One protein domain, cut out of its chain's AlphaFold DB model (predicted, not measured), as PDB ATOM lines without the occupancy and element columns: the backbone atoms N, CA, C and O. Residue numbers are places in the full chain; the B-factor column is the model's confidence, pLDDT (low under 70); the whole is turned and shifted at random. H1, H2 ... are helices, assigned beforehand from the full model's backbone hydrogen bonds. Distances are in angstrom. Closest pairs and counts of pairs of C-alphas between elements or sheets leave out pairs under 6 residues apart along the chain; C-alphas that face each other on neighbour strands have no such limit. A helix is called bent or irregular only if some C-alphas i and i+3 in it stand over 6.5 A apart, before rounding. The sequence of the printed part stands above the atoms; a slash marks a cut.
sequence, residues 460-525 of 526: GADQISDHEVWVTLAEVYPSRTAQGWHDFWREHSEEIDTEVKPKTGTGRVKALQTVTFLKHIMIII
ATOM      1  N   GLY A 460     -36.780 -55.294  27.730       87.06
ATOM      2  CA  GLY A 460     -37.867 -54.829  26.860       87.06
ATOM      3  C   GLY A 460     -37.434 -54.575  25.411       87.06
ATOM      4  O   GLY A 460     -38.230 -54.748  24.494       87.06
ATOM      5  N   ALA A 461     -36.151 -54.265  25.194       88.19
ATOM      6  CA  ALA A 461     -35.566 -54.034  23.873       88.19
ATOM      7  C   ALA A 461     -34.942 -55.284  23.211       88.19
ATOM      8  O   ALA A 461     -34.557 -55.226  22.049       88.19
ATOM      9  N   ASP A 462     -34.847 -56.435  23.894       84.00
ATOM     10  CA  ASP A 462     -34.085 -57.606  23.406       84.00
ATOM     11  C   ASP A 462     -34.683 -58.270  22.138       84.00
ATOM     12  O   ASP A 462     -34.043 -59.127  21.519       84.00
ATOM     13  N   GLN A 463     -35.938 -57.963  21.788       79.50
ATOM     14  CA  GLN A 463     -36.723 -58.690  20.771       79.50
ATOM     15  C   GLN A 463     -37.435 -57.796  19.752       79.50
ATOM     16  O   GLN A 463     -38.136 -58.322  18.887       79.50
ATOM     17  N   ILE A 464     -37.264 -56.481  19.852       79.69
ATOM     18  CA  ILE A 464     -37.921 -55.489  19.001       79.69
ATOM     19  C   ILE A 464     -36.858 -54.623  18.329       79.69
ATOM     20  O   ILE A 464     -35.756 -54.466  18.854       79.69
ATOM     21  N   SER A 465     -37.150 -54.131  17.128       84.69
ATOM     22  CA  SER A 465     -36.228 -53.243  16.415       84.69
ATOM     23  C   SER A 465     -36.124 -51.881  17.107       84.69
ATOM     24  O   SER A 465     -37.054 -51.466  17.795       84.69
ATOM     25  N   ASP A 466     -35.027 -51.150  16.894       81.94
ATOM     26  CA  ASP A 466     -34.793 -49.843  17.529       81.94
ATOM     27  C   ASP A 466     -35.974 -48.874  17.353       81.94
ATOM     28  O   ASP A 466     -36.342 -48.172  18.286       81.94
ATOM     29  N   HIS A 467     -36.617 -48.855  16.181       85.50
ATOM     30  CA  HIS A 467     -37.794 -48.012  15.947       85.50
ATOM     31  C   HIS A 467     -39.005 -48.450  16.790       85.50
ATOM     32  O   HIS A 467     -39.722 -47.616  17.340       85.50
ATOM     33  N   GLU A 468     -39.226 -49.758  16.921       86.69
ATOM     34  CA  GLU A 468     -40.323 -50.321  17.716       86.69
ATOM     35  C   GLU A 468     -40.108 -50.133  19.222       86.69
ATOM     36  O   GLU A 468     -41.092 -50.008  19.950       86.69
ATOM     37  N   VAL A 469     -38.855 -50.048  19.695       93.75
ATOM     38  CA  VAL A 469     -38.533 -49.716  21.097       93.75
ATOM     39  C   VAL A 469     -39.195 -48.405  21.502       93.75
ATOM     40  O   VAL A 469     -39.864 -48.340  22.532       93.75
ATOM     41  N   TRP A 470     -39.058 -47.373  20.673       95.00
ATOM     42  CA  TRP A 470     -39.570 -46.042  20.993       95.00
ATOM     43  C   TRP A 470     -41.090 -45.953  20.897       95.00
ATOM     44  O   TRP A 470     -41.714 -45.279  21.714       95.00
ATOM     45  N   VAL A 471     -41.693 -46.656  19.934       93.31
ATOM     46  CA  VAL A 471     -43.157 -46.769  19.833       93.31
ATOM     47  C   VAL A 471     -43.714 -47.471  21.068       93.31
ATOM     48  O   VAL A 471     -44.622 -46.949  21.707       93.31
ATOM     49  N   THR A 472     -43.099 -48.583  21.474       92.25
ATOM     50  CA  THR A 472     -43.495 -49.331  22.675       92.25
ATOM     51  C   THR A 472     -43.360 -48.472  23.935       92.25
ATOM     52  O   THR A 472     -44.259 -48.456  24.772       92.25
ATOM     53  N   LEU A 473     -42.268 -47.711  24.074       93.88
ATOM     54  CA  LEU A 473     -42.087 -46.782  25.194       93.88
ATOM     55  C   LEU A 473     -43.147 -45.675  25.210       93.88
ATOM     56  O   LEU A 473     -43.635 -45.344  26.283       93.88
ATOM     57  N   ALA A 474     -43.546 -45.140  24.054       95.31
ATOM     58  CA  ALA A 474     -44.598 -44.126  23.963       95.31
ATOM     59  C   ALA A 474     -45.999 -44.681  24.274       95.31
ATOM     60  O   ALA A 474     -46.831 -43.971  24.835       95.31
ATOM     61  N   GLU A 475     -46.259 -45.944  23.931       93.75
ATOM     62  CA  GLU A 475     -47.513 -46.626  24.260       93.75
ATOM     63  C   GLU A 475     -47.622 -46.934  25.756       93.75
ATOM     64  O   GLU A 475     -48.664 -46.692  26.366       93.75
ATOM     65  N   VAL A 476     -46.547 -47.457  26.356       91.75
ATOM     66  CA  VAL A 476     -46.524 -47.823  27.780       91.75
ATOM     67  C   VAL A 476     -46.396 -46.583  28.668       91.75
ATOM     68  O   VAL A 476     -47.006 -46.525  29.736       91.75
ATOM     69  N   TYR A 477     -45.648 -45.574  28.217       93.19
ATOM     70  CA  TYR A 477     -45.395 -44.327  28.934       93.19
ATOM     71  C   TYR A 477     -45.703 -43.117  28.035       93.19
ATOM     72  O   TYR A 477     -44.799 -42.545  27.411       93.19
ATOM     73  N   PRO A 478     -46.973 -42.665  28.008       93.62
ATOM     74  CA  PRO A 478     -47.425 -41.570  27.145       93.62
ATOM     75  C   PRO A 478     -46.897 -40.177  27.525       93.62
ATOM     76  O   PRO A 478     -47.409 -39.176  27.024       93.62
ATOM     77  N   SER A 479     -45.907 -40.075  28.421       91.19
ATOM     78  CA  SER A 479     -45.277 -38.799  28.788       91.19
ATOM     79  C   SER A 479     -44.493 -38.187  27.625       91.19
ATOM     80  O   SER A 479     -44.378 -36.964  27.546       91.19
ATOM     81  N   ARG A 480     -44.002 -39.017  26.693       94.00
ATOM     82  CA  ARG A 480     -43.340 -38.592  25.454       94.00
ATOM     83  C   ARG A 480     -43.850 -39.374  24.253       94.00
ATOM     84  O   ARG A 480     -44.257 -40.528  24.349       94.00
ATOM     85  N   THR A 481     -43.777 -38.735  23.092       96.81
ATOM     86  CA  THR A 481     -43.944 -39.420  21.806       96.81
ATOM     87  C   THR A 481     -42.759 -40.352  21.548       96.81
ATOM     88  O   THR A 481     -41.706 -40.204  22.168       96.81
ATOM     89  N   ALA A 482     -42.886 -41.276  20.592       94.56
ATOM     90  CA  ALA A 482     -41.784 -42.167  20.216       94.56
ATOM     91  C   ALA A 482     -40.513 -41.377  19.846       94.56
ATOM     92  O   ALA A 482     -39.425 -41.662  20.338       94.56
ATOM     93  N   GLN A 483     -40.666 -40.304  19.061       93.69
ATOM     94  CA  GLN A 483     -39.556 -39.408  18.737       93.69
ATOM     95  C   GLN A 483     -38.968 -38.746  19.994       93.69
ATOM     96  O   GLN A 483     -37.753 -38.705  20.152       93.69
ATOM     97  N   GLY A 484     -39.819 -38.291  20.920       94.75
ATOM     98  CA  GLY A 484     -39.376 -37.680  22.174       94.75
ATOM     99  C   GLY A 484     -38.599 -38.636  23.084       94.75
ATOM    100  O   GLY A 484     -37.647 -38.204  23.729       94.75
ATOM    101  N   TRP A 485     -38.969 -39.920  23.122       95.81
ATOM    102  CA  TRP A 485     -38.224 -40.962  23.842       95.81
ATOM    103  C   TRP A 485     -36.861 -41.243  23.207       95.81
ATOM    104  O   TRP A 485     -35.858 -41.342  23.911       95.81
ATOM    105  N   HIS A 486     -36.812 -41.318  21.879       94.62
ATOM    106  CA  HIS A 486     -35.565 -41.495  21.139       94.62
ATOM    107  C   HIS A 486     -34.593 -40.320  21.339       94.62
ATOM    108  O   HIS A 486     -33.398 -40.534  21.558       94.62
ATOM    109  N   ASP A 487     -35.093 -39.084  21.301       93.50
ATOM    110  CA  ASP A 487     -34.269 -37.890  21.506       93.50
ATOM    111  C   ASP A 487     -33.763 -37.812  22.957       93.50
ATOM    112  O   ASP A 487     -32.580 -37.557  23.184       93.50
ATOM    113  N   PHE A 488     -34.615 -38.147  23.934       95.12
ATOM    114  CA  PHE A 488     -34.227 -38.240  25.345       95.12
ATOM    115  C   PHE A 488     -33.138 -39.301  25.574       95.12
ATOM    116  O   PHE A 488     -32.160 -39.049  26.281       95.12
ATOM    117  N   TRP A 489     -33.254 -40.466  24.928       94.56
ATOM    118  CA  TRP A 489     -32.230 -41.511  24.988       94.56
ATOM    119  C   TRP A 489     -30.916 -41.066  24.362       94.56
ATOM    120  O   TRP A 489     -29.850 -41.326  24.916       94.56
ATOM    121  N   ARG A 490     -30.964 -40.357  23.233       90.62
ATOM    122  CA  ARG A 490     -29.760 -39.825  22.587       90.62
ATOM    123  C   ARG A 490     -28.972 -38.917  23.533       90.62
ATOM    124  O   ARG A 490     -27.751 -39.058  23.599       90.62
ATOM    125  N   GLU A 491     -29.668 -38.049  24.264       93.31
ATOM    126  CA  GLU A 491     -29.084 -37.115  25.231       93.31
ATOM    127  C   GLU A 491     -28.540 -37.825  26.487       93.31
ATOM    128  O   GLU A 491     -27.436 -37.510  26.919       93.31
ATOM    129  N   HIS A 492     -29.233 -38.849  27.004       92.94
ATOM    130  CA  HIS A 492     -28.909 -39.485  28.298       92.94
ATOM    131  C   HIS A 492     -28.324 -40.909  28.198       92.94
ATOM    132  O   HIS A 492     -28.184 -41.609  29.200       92.94
ATOM    133  N   SER A 493     -27.986 -41.383  26.996       92.06
ATOM    134  CA  SER A 493     -27.593 -42.786  26.755       92.06
ATOM    135  C   SER A 493     -26.426 -43.282  27.619       92.06
ATOM    136  O   SER A 493     -26.432 -44.436  28.029       92.06
ATOM    137  N   GLU A 494     -25.440 -42.440  27.934       91.62
ATOM    138  CA  GLU A 494     -24.274 -42.851  28.740       91.62
ATOM    139  C   GLU A 494     -24.625 -43.082  30.213       91.62
ATOM    140  O   GLU A 494     -24.171 -44.051  30.833       91.62
ATOM    141  N   GLU A 495     -25.473 -42.216  30.763       93.88
ATOM    142  CA  GLU A 495     -25.990 -42.333  32.123       93.88
ATOM    143  C   GLU A 495     -26.905 -43.561  32.242       93.88
ATOM    144  O   GLU A 495     -26.779 -44.353  33.178       93.88
ATOM    145  N   ILE A 496     -27.754 -43.790  31.235       94.38
ATOM    146  CA  ILE A 496     -28.659 -44.944  31.171       94.38
ATOM    147  C   ILE A 496     -27.877 -46.251  31.066       94.38
ATOM    148  O   ILE A 496     -28.156 -47.190  31.809       94.38
ATOM    149  N   ASP A 497     -26.860 -46.319  30.206       89.75
ATOM    150  CA  ASP A 497     -25.995 -47.495  30.082       89.75
ATOM    151  C   ASP A 497     -25.281 -47.810  31.404       89.75
ATOM    152  O   ASP A 497     -25.096 -48.980  31.756       89.75
ATOM    153  N   THR A 498     -24.867 -46.775  32.139       93.06
ATOM    154  CA  THR A 498     -24.207 -46.914  33.443       93.06
ATOM    155  C   THR A 498     -25.158 -47.487  34.492       93.06
ATOM    156  O   THR A 498     -24.767 -48.392  35.229       93.06
ATOM    157  N   GLU A 499     -26.412 -47.038  34.502       94.62
ATOM    158  CA  GLU A 499     -27.446 -47.483  35.441       94.62
ATOM    159  C   GLU A 499     -28.024 -48.872  35.095       94.62
ATOM    160  O   GLU A 499     -28.384 -49.653  35.981       94.62
ATOM    161  N   VAL A 500     -28.095 -49.229  33.808       93.50
ATOM    162  CA  VAL A 500     -28.622 -50.527  33.342       93.50
ATOM    163  C   VAL A 500     -27.629 -51.666  33.601       93.50
ATOM    164  O   VAL A 500     -28.044 -52.748  34.021       93.50
ATOM    165  N   LYS A 501     -26.320 -51.435  33.411       89.31
ATOM    166  CA  LYS A 501     -25.255 -52.443  33.598       89.31
ATOM    167  C   LYS A 501     -25.327 -53.229  34.919       89.31
ATOM    168  O   LYS A 501     -25.259 -54.456  34.844       89.31
ATOM    169  N   PRO A 502     -25.457 -52.606  36.107       91.81
ATOM    170  CA  PRO A 502     -25.559 -53.350  37.363       91.81
ATOM    171  C   PRO A 502     -26.892 -54.099  37.511       91.81
ATOM    172  O   PRO A 502     -26.934 -55.128  38.185       91.81
ATOM    173  N   LYS A 503     -27.973 -53.624  36.874       87.25
ATOM    174  CA  LYS A 503     -29.312 -54.242  36.938       87.25
ATOM    175  C   LYS A 503     -29.428 -55.465  36.030       87.25
ATOM    176  O   LYS A 503     -30.088 -56.446  36.372       87.25
ATOM    177  N   THR A 504     -28.745 -55.452  34.890       81.19
ATOM    178  CA  THR A 504     -28.642 -56.606  33.997       81.19
ATOM    179  C   THR A 504     -27.516 -57.514  34.483       81.19
ATOM    180  O   THR A 504     -26.359 -57.303  34.133       81.19
ATOM    181  N   GLY A 505     -27.832 -58.514  35.314       72.94
ATOM    182  CA  GLY A 505     -26.841 -59.455  35.858       72.94
ATOM    183  C   GLY A 505     -25.807 -59.925  34.817       72.94
ATOM    184  O   GLY A 505     -26.129 -60.097  33.639       72.94
ATOM    185  N   THR A 506     -24.567 -60.137  35.270       50.31
ATOM    186  CA  THR A 506     -23.267 -60.221  34.557       50.31
ATOM    187  C   THR A 506     -23.171 -61.080  33.278       50.31
ATOM    188  O   THR A 506     -22.134 -61.081  32.621       50.31
ATOM    189  N   GLY A 507     -24.228 -61.785  32.867       52.09
ATOM    190  CA  GLY A 507     -24.314 -62.570  31.630       52.09
ATOM    191  C   GLY A 507     -25.068 -61.918  30.458       52.09
ATOM    192  O   GLY A 507     -25.145 -62.531  29.394       52.09
ATOM    193  N   ARG A 508     -25.636 -60.710  30.615       52.72
ATOM    194  CA  ARG A 508     -26.572 -60.103  29.635       52.72
ATOM    195  C   ARG A 508     -26.071 -58.843  28.906       52.72
ATOM    196  O   ARG A 508     -26.832 -58.191  28.204       52.72
ATOM    197  N   VAL A 509     -24.772 -58.551  28.982       48.84
ATOM    198  CA  VAL A 509     -24.134 -57.289  28.528       48.84
ATOM    199  C   VAL A 509     -24.181 -57.047  26.999       48.84
ATOM    200  O   VAL A 509     -23.824 -55.973  26.524       48.84
ATOM    201  N   LYS A 510     -24.645 -58.010  26.187       51.59
ATOM    202  CA  LYS A 510     -24.612 -57.903  24.713       51.59
ATOM    203  C   LYS A 510     -25.661 -56.958  24.112       51.59
ATOM    204  O   LYS A 510     -25.421 -56.467  23.015       51.59
ATOM    205  N   ALA A 511     -26.771 -56.683  24.804       51.22
ATOM    206  CA  ALA A 511     -27.828 -55.805  24.286       51.22
ATOM    207  C   ALA A 511     -27.342 -54.353  24.123       51.22
ATOM    208  O   ALA A 511     -27.572 -53.740  23.082       51.22
ATOM    209  N   LEU A 512     -26.561 -53.860  25.092       48.12
ATOM    210  CA  LEU A 512     -26.005 -52.505  25.080       48.12
ATOM    211  C   LEU A 512     -24.997 -52.305  23.936       48.12
ATOM    212  O   LEU A 512     -25.029 -51.279  23.268       48.12
ATOM    213  N   GLN A 513     -24.181 -53.320  23.614       51.00
ATOM    214  CA  GLN A 513     -23.184 -53.224  22.538       51.00
ATOM    215  C   GLN A 513     -23.794 -53.013  21.144       51.00
ATOM    216  O   GLN A 513     -23.186 -52.323  20.331       51.00
ATOM    217  N   THR A 514     -24.981 -53.560  20.858       49.00
ATOM    218  CA  THR A 514     -25.681 -53.356  19.573       49.00
ATOM    219  C   THR A 514     -26.090 -51.899  19.371       49.00
ATOM    220  O   THR A 514     -25.995 -51.375  18.263       49.00
ATOM    221  N   VAL A 515     -26.468 -51.228  20.459       50.84
ATOM    222  CA  VAL A 515     -26.946 -49.846  20.441       50.84
ATOM    223  C   VAL A 515     -25.764 -48.858  20.461       50.84
ATOM    224  O   VAL A 515     -25.758 -47.876  19.716       50.84
ATOM    225  N   THR A 516     -24.676 -49.164  21.185       51.94
ATOM    226  CA  THR A 516     -23.423 -48.382  21.119       51.94
ATOM    227  C   THR A 516     -22.753 -48.459  19.735       51.94
ATOM    228  O   THR A 516     -22.141 -47.486  19.287       51.94
ATOM    229  N   PHE A 517     -22.886 -49.593  19.028       45.31
ATOM    230  CA  PHE A 517     -22.318 -49.804  17.687       45.31
ATOM    231  C   PHE A 517     -22.944 -48.877  16.628       45.31
ATOM    232  O   PHE A 517     -22.252 -48.418  15.722       45.31
ATOM    233  N   LEU A 518     -24.223 -48.513  16.780       45.25
ATOM    234  CA  LEU A 518     -24.906 -47.563  15.893       45.25
ATOM    235  C   LEU A 518     -24.643 -46.097  16.257       45.25
ATOM    236  O   LEU A 518     -24.579 -45.264  15.352       45.25
ATOM    237  N   LYS A 519     -24.368 -45.784  17.535       50.81
ATOM    238  CA  LYS A 519     -23.875 -44.457  17.957       50.81
ATOM    239  C   LYS A 519     -22.570 -44.105  17.221       50.81
ATOM    240  O   LYS A 519     -22.418 -42.989  16.736       50.81
ATOM    241  N   HIS A 520     -21.680 -45.086  17.029       44.06
ATOM    242  CA  HIS A 520     -20.462 -44.923  16.223       44.06
ATOM    243  C   HIS A 520     -20.726 -44.837  14.713       44.06
ATOM    244  O   HIS A 520     -20.074 -44.054  14.033       44.06
ATOM    245  N   ILE A 521     -21.679 -45.601  14.172       41.59
ATOM    246  CA  ILE A 521     -21.976 -45.569  12.729       41.59
ATOM    247  C   ILE A 521     -22.677 -44.264  12.322       41.59
ATOM    248  O   ILE A 521     -22.402 -43.748  11.244       41.59
ATOM    249  N   MET A 522     -23.537 -43.688  13.169       40.91
ATOM    250  CA  MET A 522     -24.243 -42.444  12.839       40.91
ATOM    251  C   MET A 522     -23.421 -41.171  13.069       40.91
ATOM    252  O   MET A 522     -23.612 -40.219  12.319       40.91
ATOM    253  N   ILE A 523     -22.472 -41.154  14.013       46.97
ATOM    254  CA  ILE A 523     -21.512 -40.036  14.166       46.97
ATOM    255  C   ILE A 523     -20.546 -39.951  12.968       46.97
ATOM    256  O   ILE A 523     -19.991 -38.898  12.702       46.97
ATOM    257  N   ILE A 524     -20.367 -41.040  12.213       39.94
ATOM    258  CA  ILE A 524     -19.520 -41.073  11.006       39.94
ATOM    259  C   ILE A 524     -20.287 -40.606   9.745       39.94
ATOM    260  O   ILE A 524     -19.678 -40.382   8.700       39.94
ATOM    261  N   ILE A 525     -21.618 -40.470   9.813       40.09
ATOM    262  CA  ILE A 525     -22.486 -40.167   8.656       40.09
ATOM    263  C   ILE A 525     -23.039 -38.721   8.688       40.09
ATOM    264  O   ILE A 525     -23.642 -38.277   7.710       40.09
TER     265      ILE A 525
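AT A GLANCE: This is residues 460 to 525 of the 526 residues of the protein "BRCT domain-containing protein" of Grifola frondosa (UniProt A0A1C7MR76). A long helix, H2, is bent into an L, and the shorter helices H1 and H3 fold in beside its two arms, H1 crossing steeply by H2a and H3 running back alongside H2b, in an open frame with few contacts. Two stretches stick out of it: residues 502 to 508, and residues 520 to 525, of which 520 to 523 belong to H3. The printed part has 66 residues with three named helices, in the order H1, H2, H3, and no named strand; the class is all helix. The whole is compact, with a radius of gyration of the C-alphas of 12.4 A, and spans 31 by 31 by 22 A.

HOW THE PARTS SIT: H2, residues 482 to 503, was assigned as one helix by its hydrogen bonds but is bent: C-alphas 491 and 494 are 8.3 A apart. Its arms H2a, residues 482 to 491, and H2b, residues 494 to 503, are about perpendicular, at 85 degrees. H1, residues 466 to 476, touches H2a, the closest C-alphas being those of Trp 470 and Ala 482, 4.5 A apart. They run opposite ways at a steep tilt of 67 degrees. H3, residues 510 to 523, is close to H2b but not clearly touching; their closest C-alphas, those of Asp 497 and Leu 512, are 7.1 A apart. These two run opposite ways at a shallow tilt of 9 degrees. H1 and H3 are only just apart, their closest C-alphas 8.4 A from each other. Every O i to N i+4 pair is within hydrogen-bond range in H2a, against 6 of 7 in H1, 4 of 6 in H2b and 7 of 10 in H3.

IN THESE COORDINATES: H2a begins at C-alpha 482, (-41.784, -42.167, 20.216), and is 14.6 A long; H2b is 14.9 A long. H1 is 15.7 A long, from C-alpha 466 at (-34.793, -49.843, 17.529). H3 is 21.0 A long and ends at C-alpha 523, (-21.512, -40.036, 14.166).

THE WHOLE: The C-alphas farthest apart, those of Gly 505 and Ile 525, are 33.6 A apart. The printed part has no cut. The link from H1 to H2a is tight and that from H2b to H3 short. Residues 506 to 525 have pLDDT under 70.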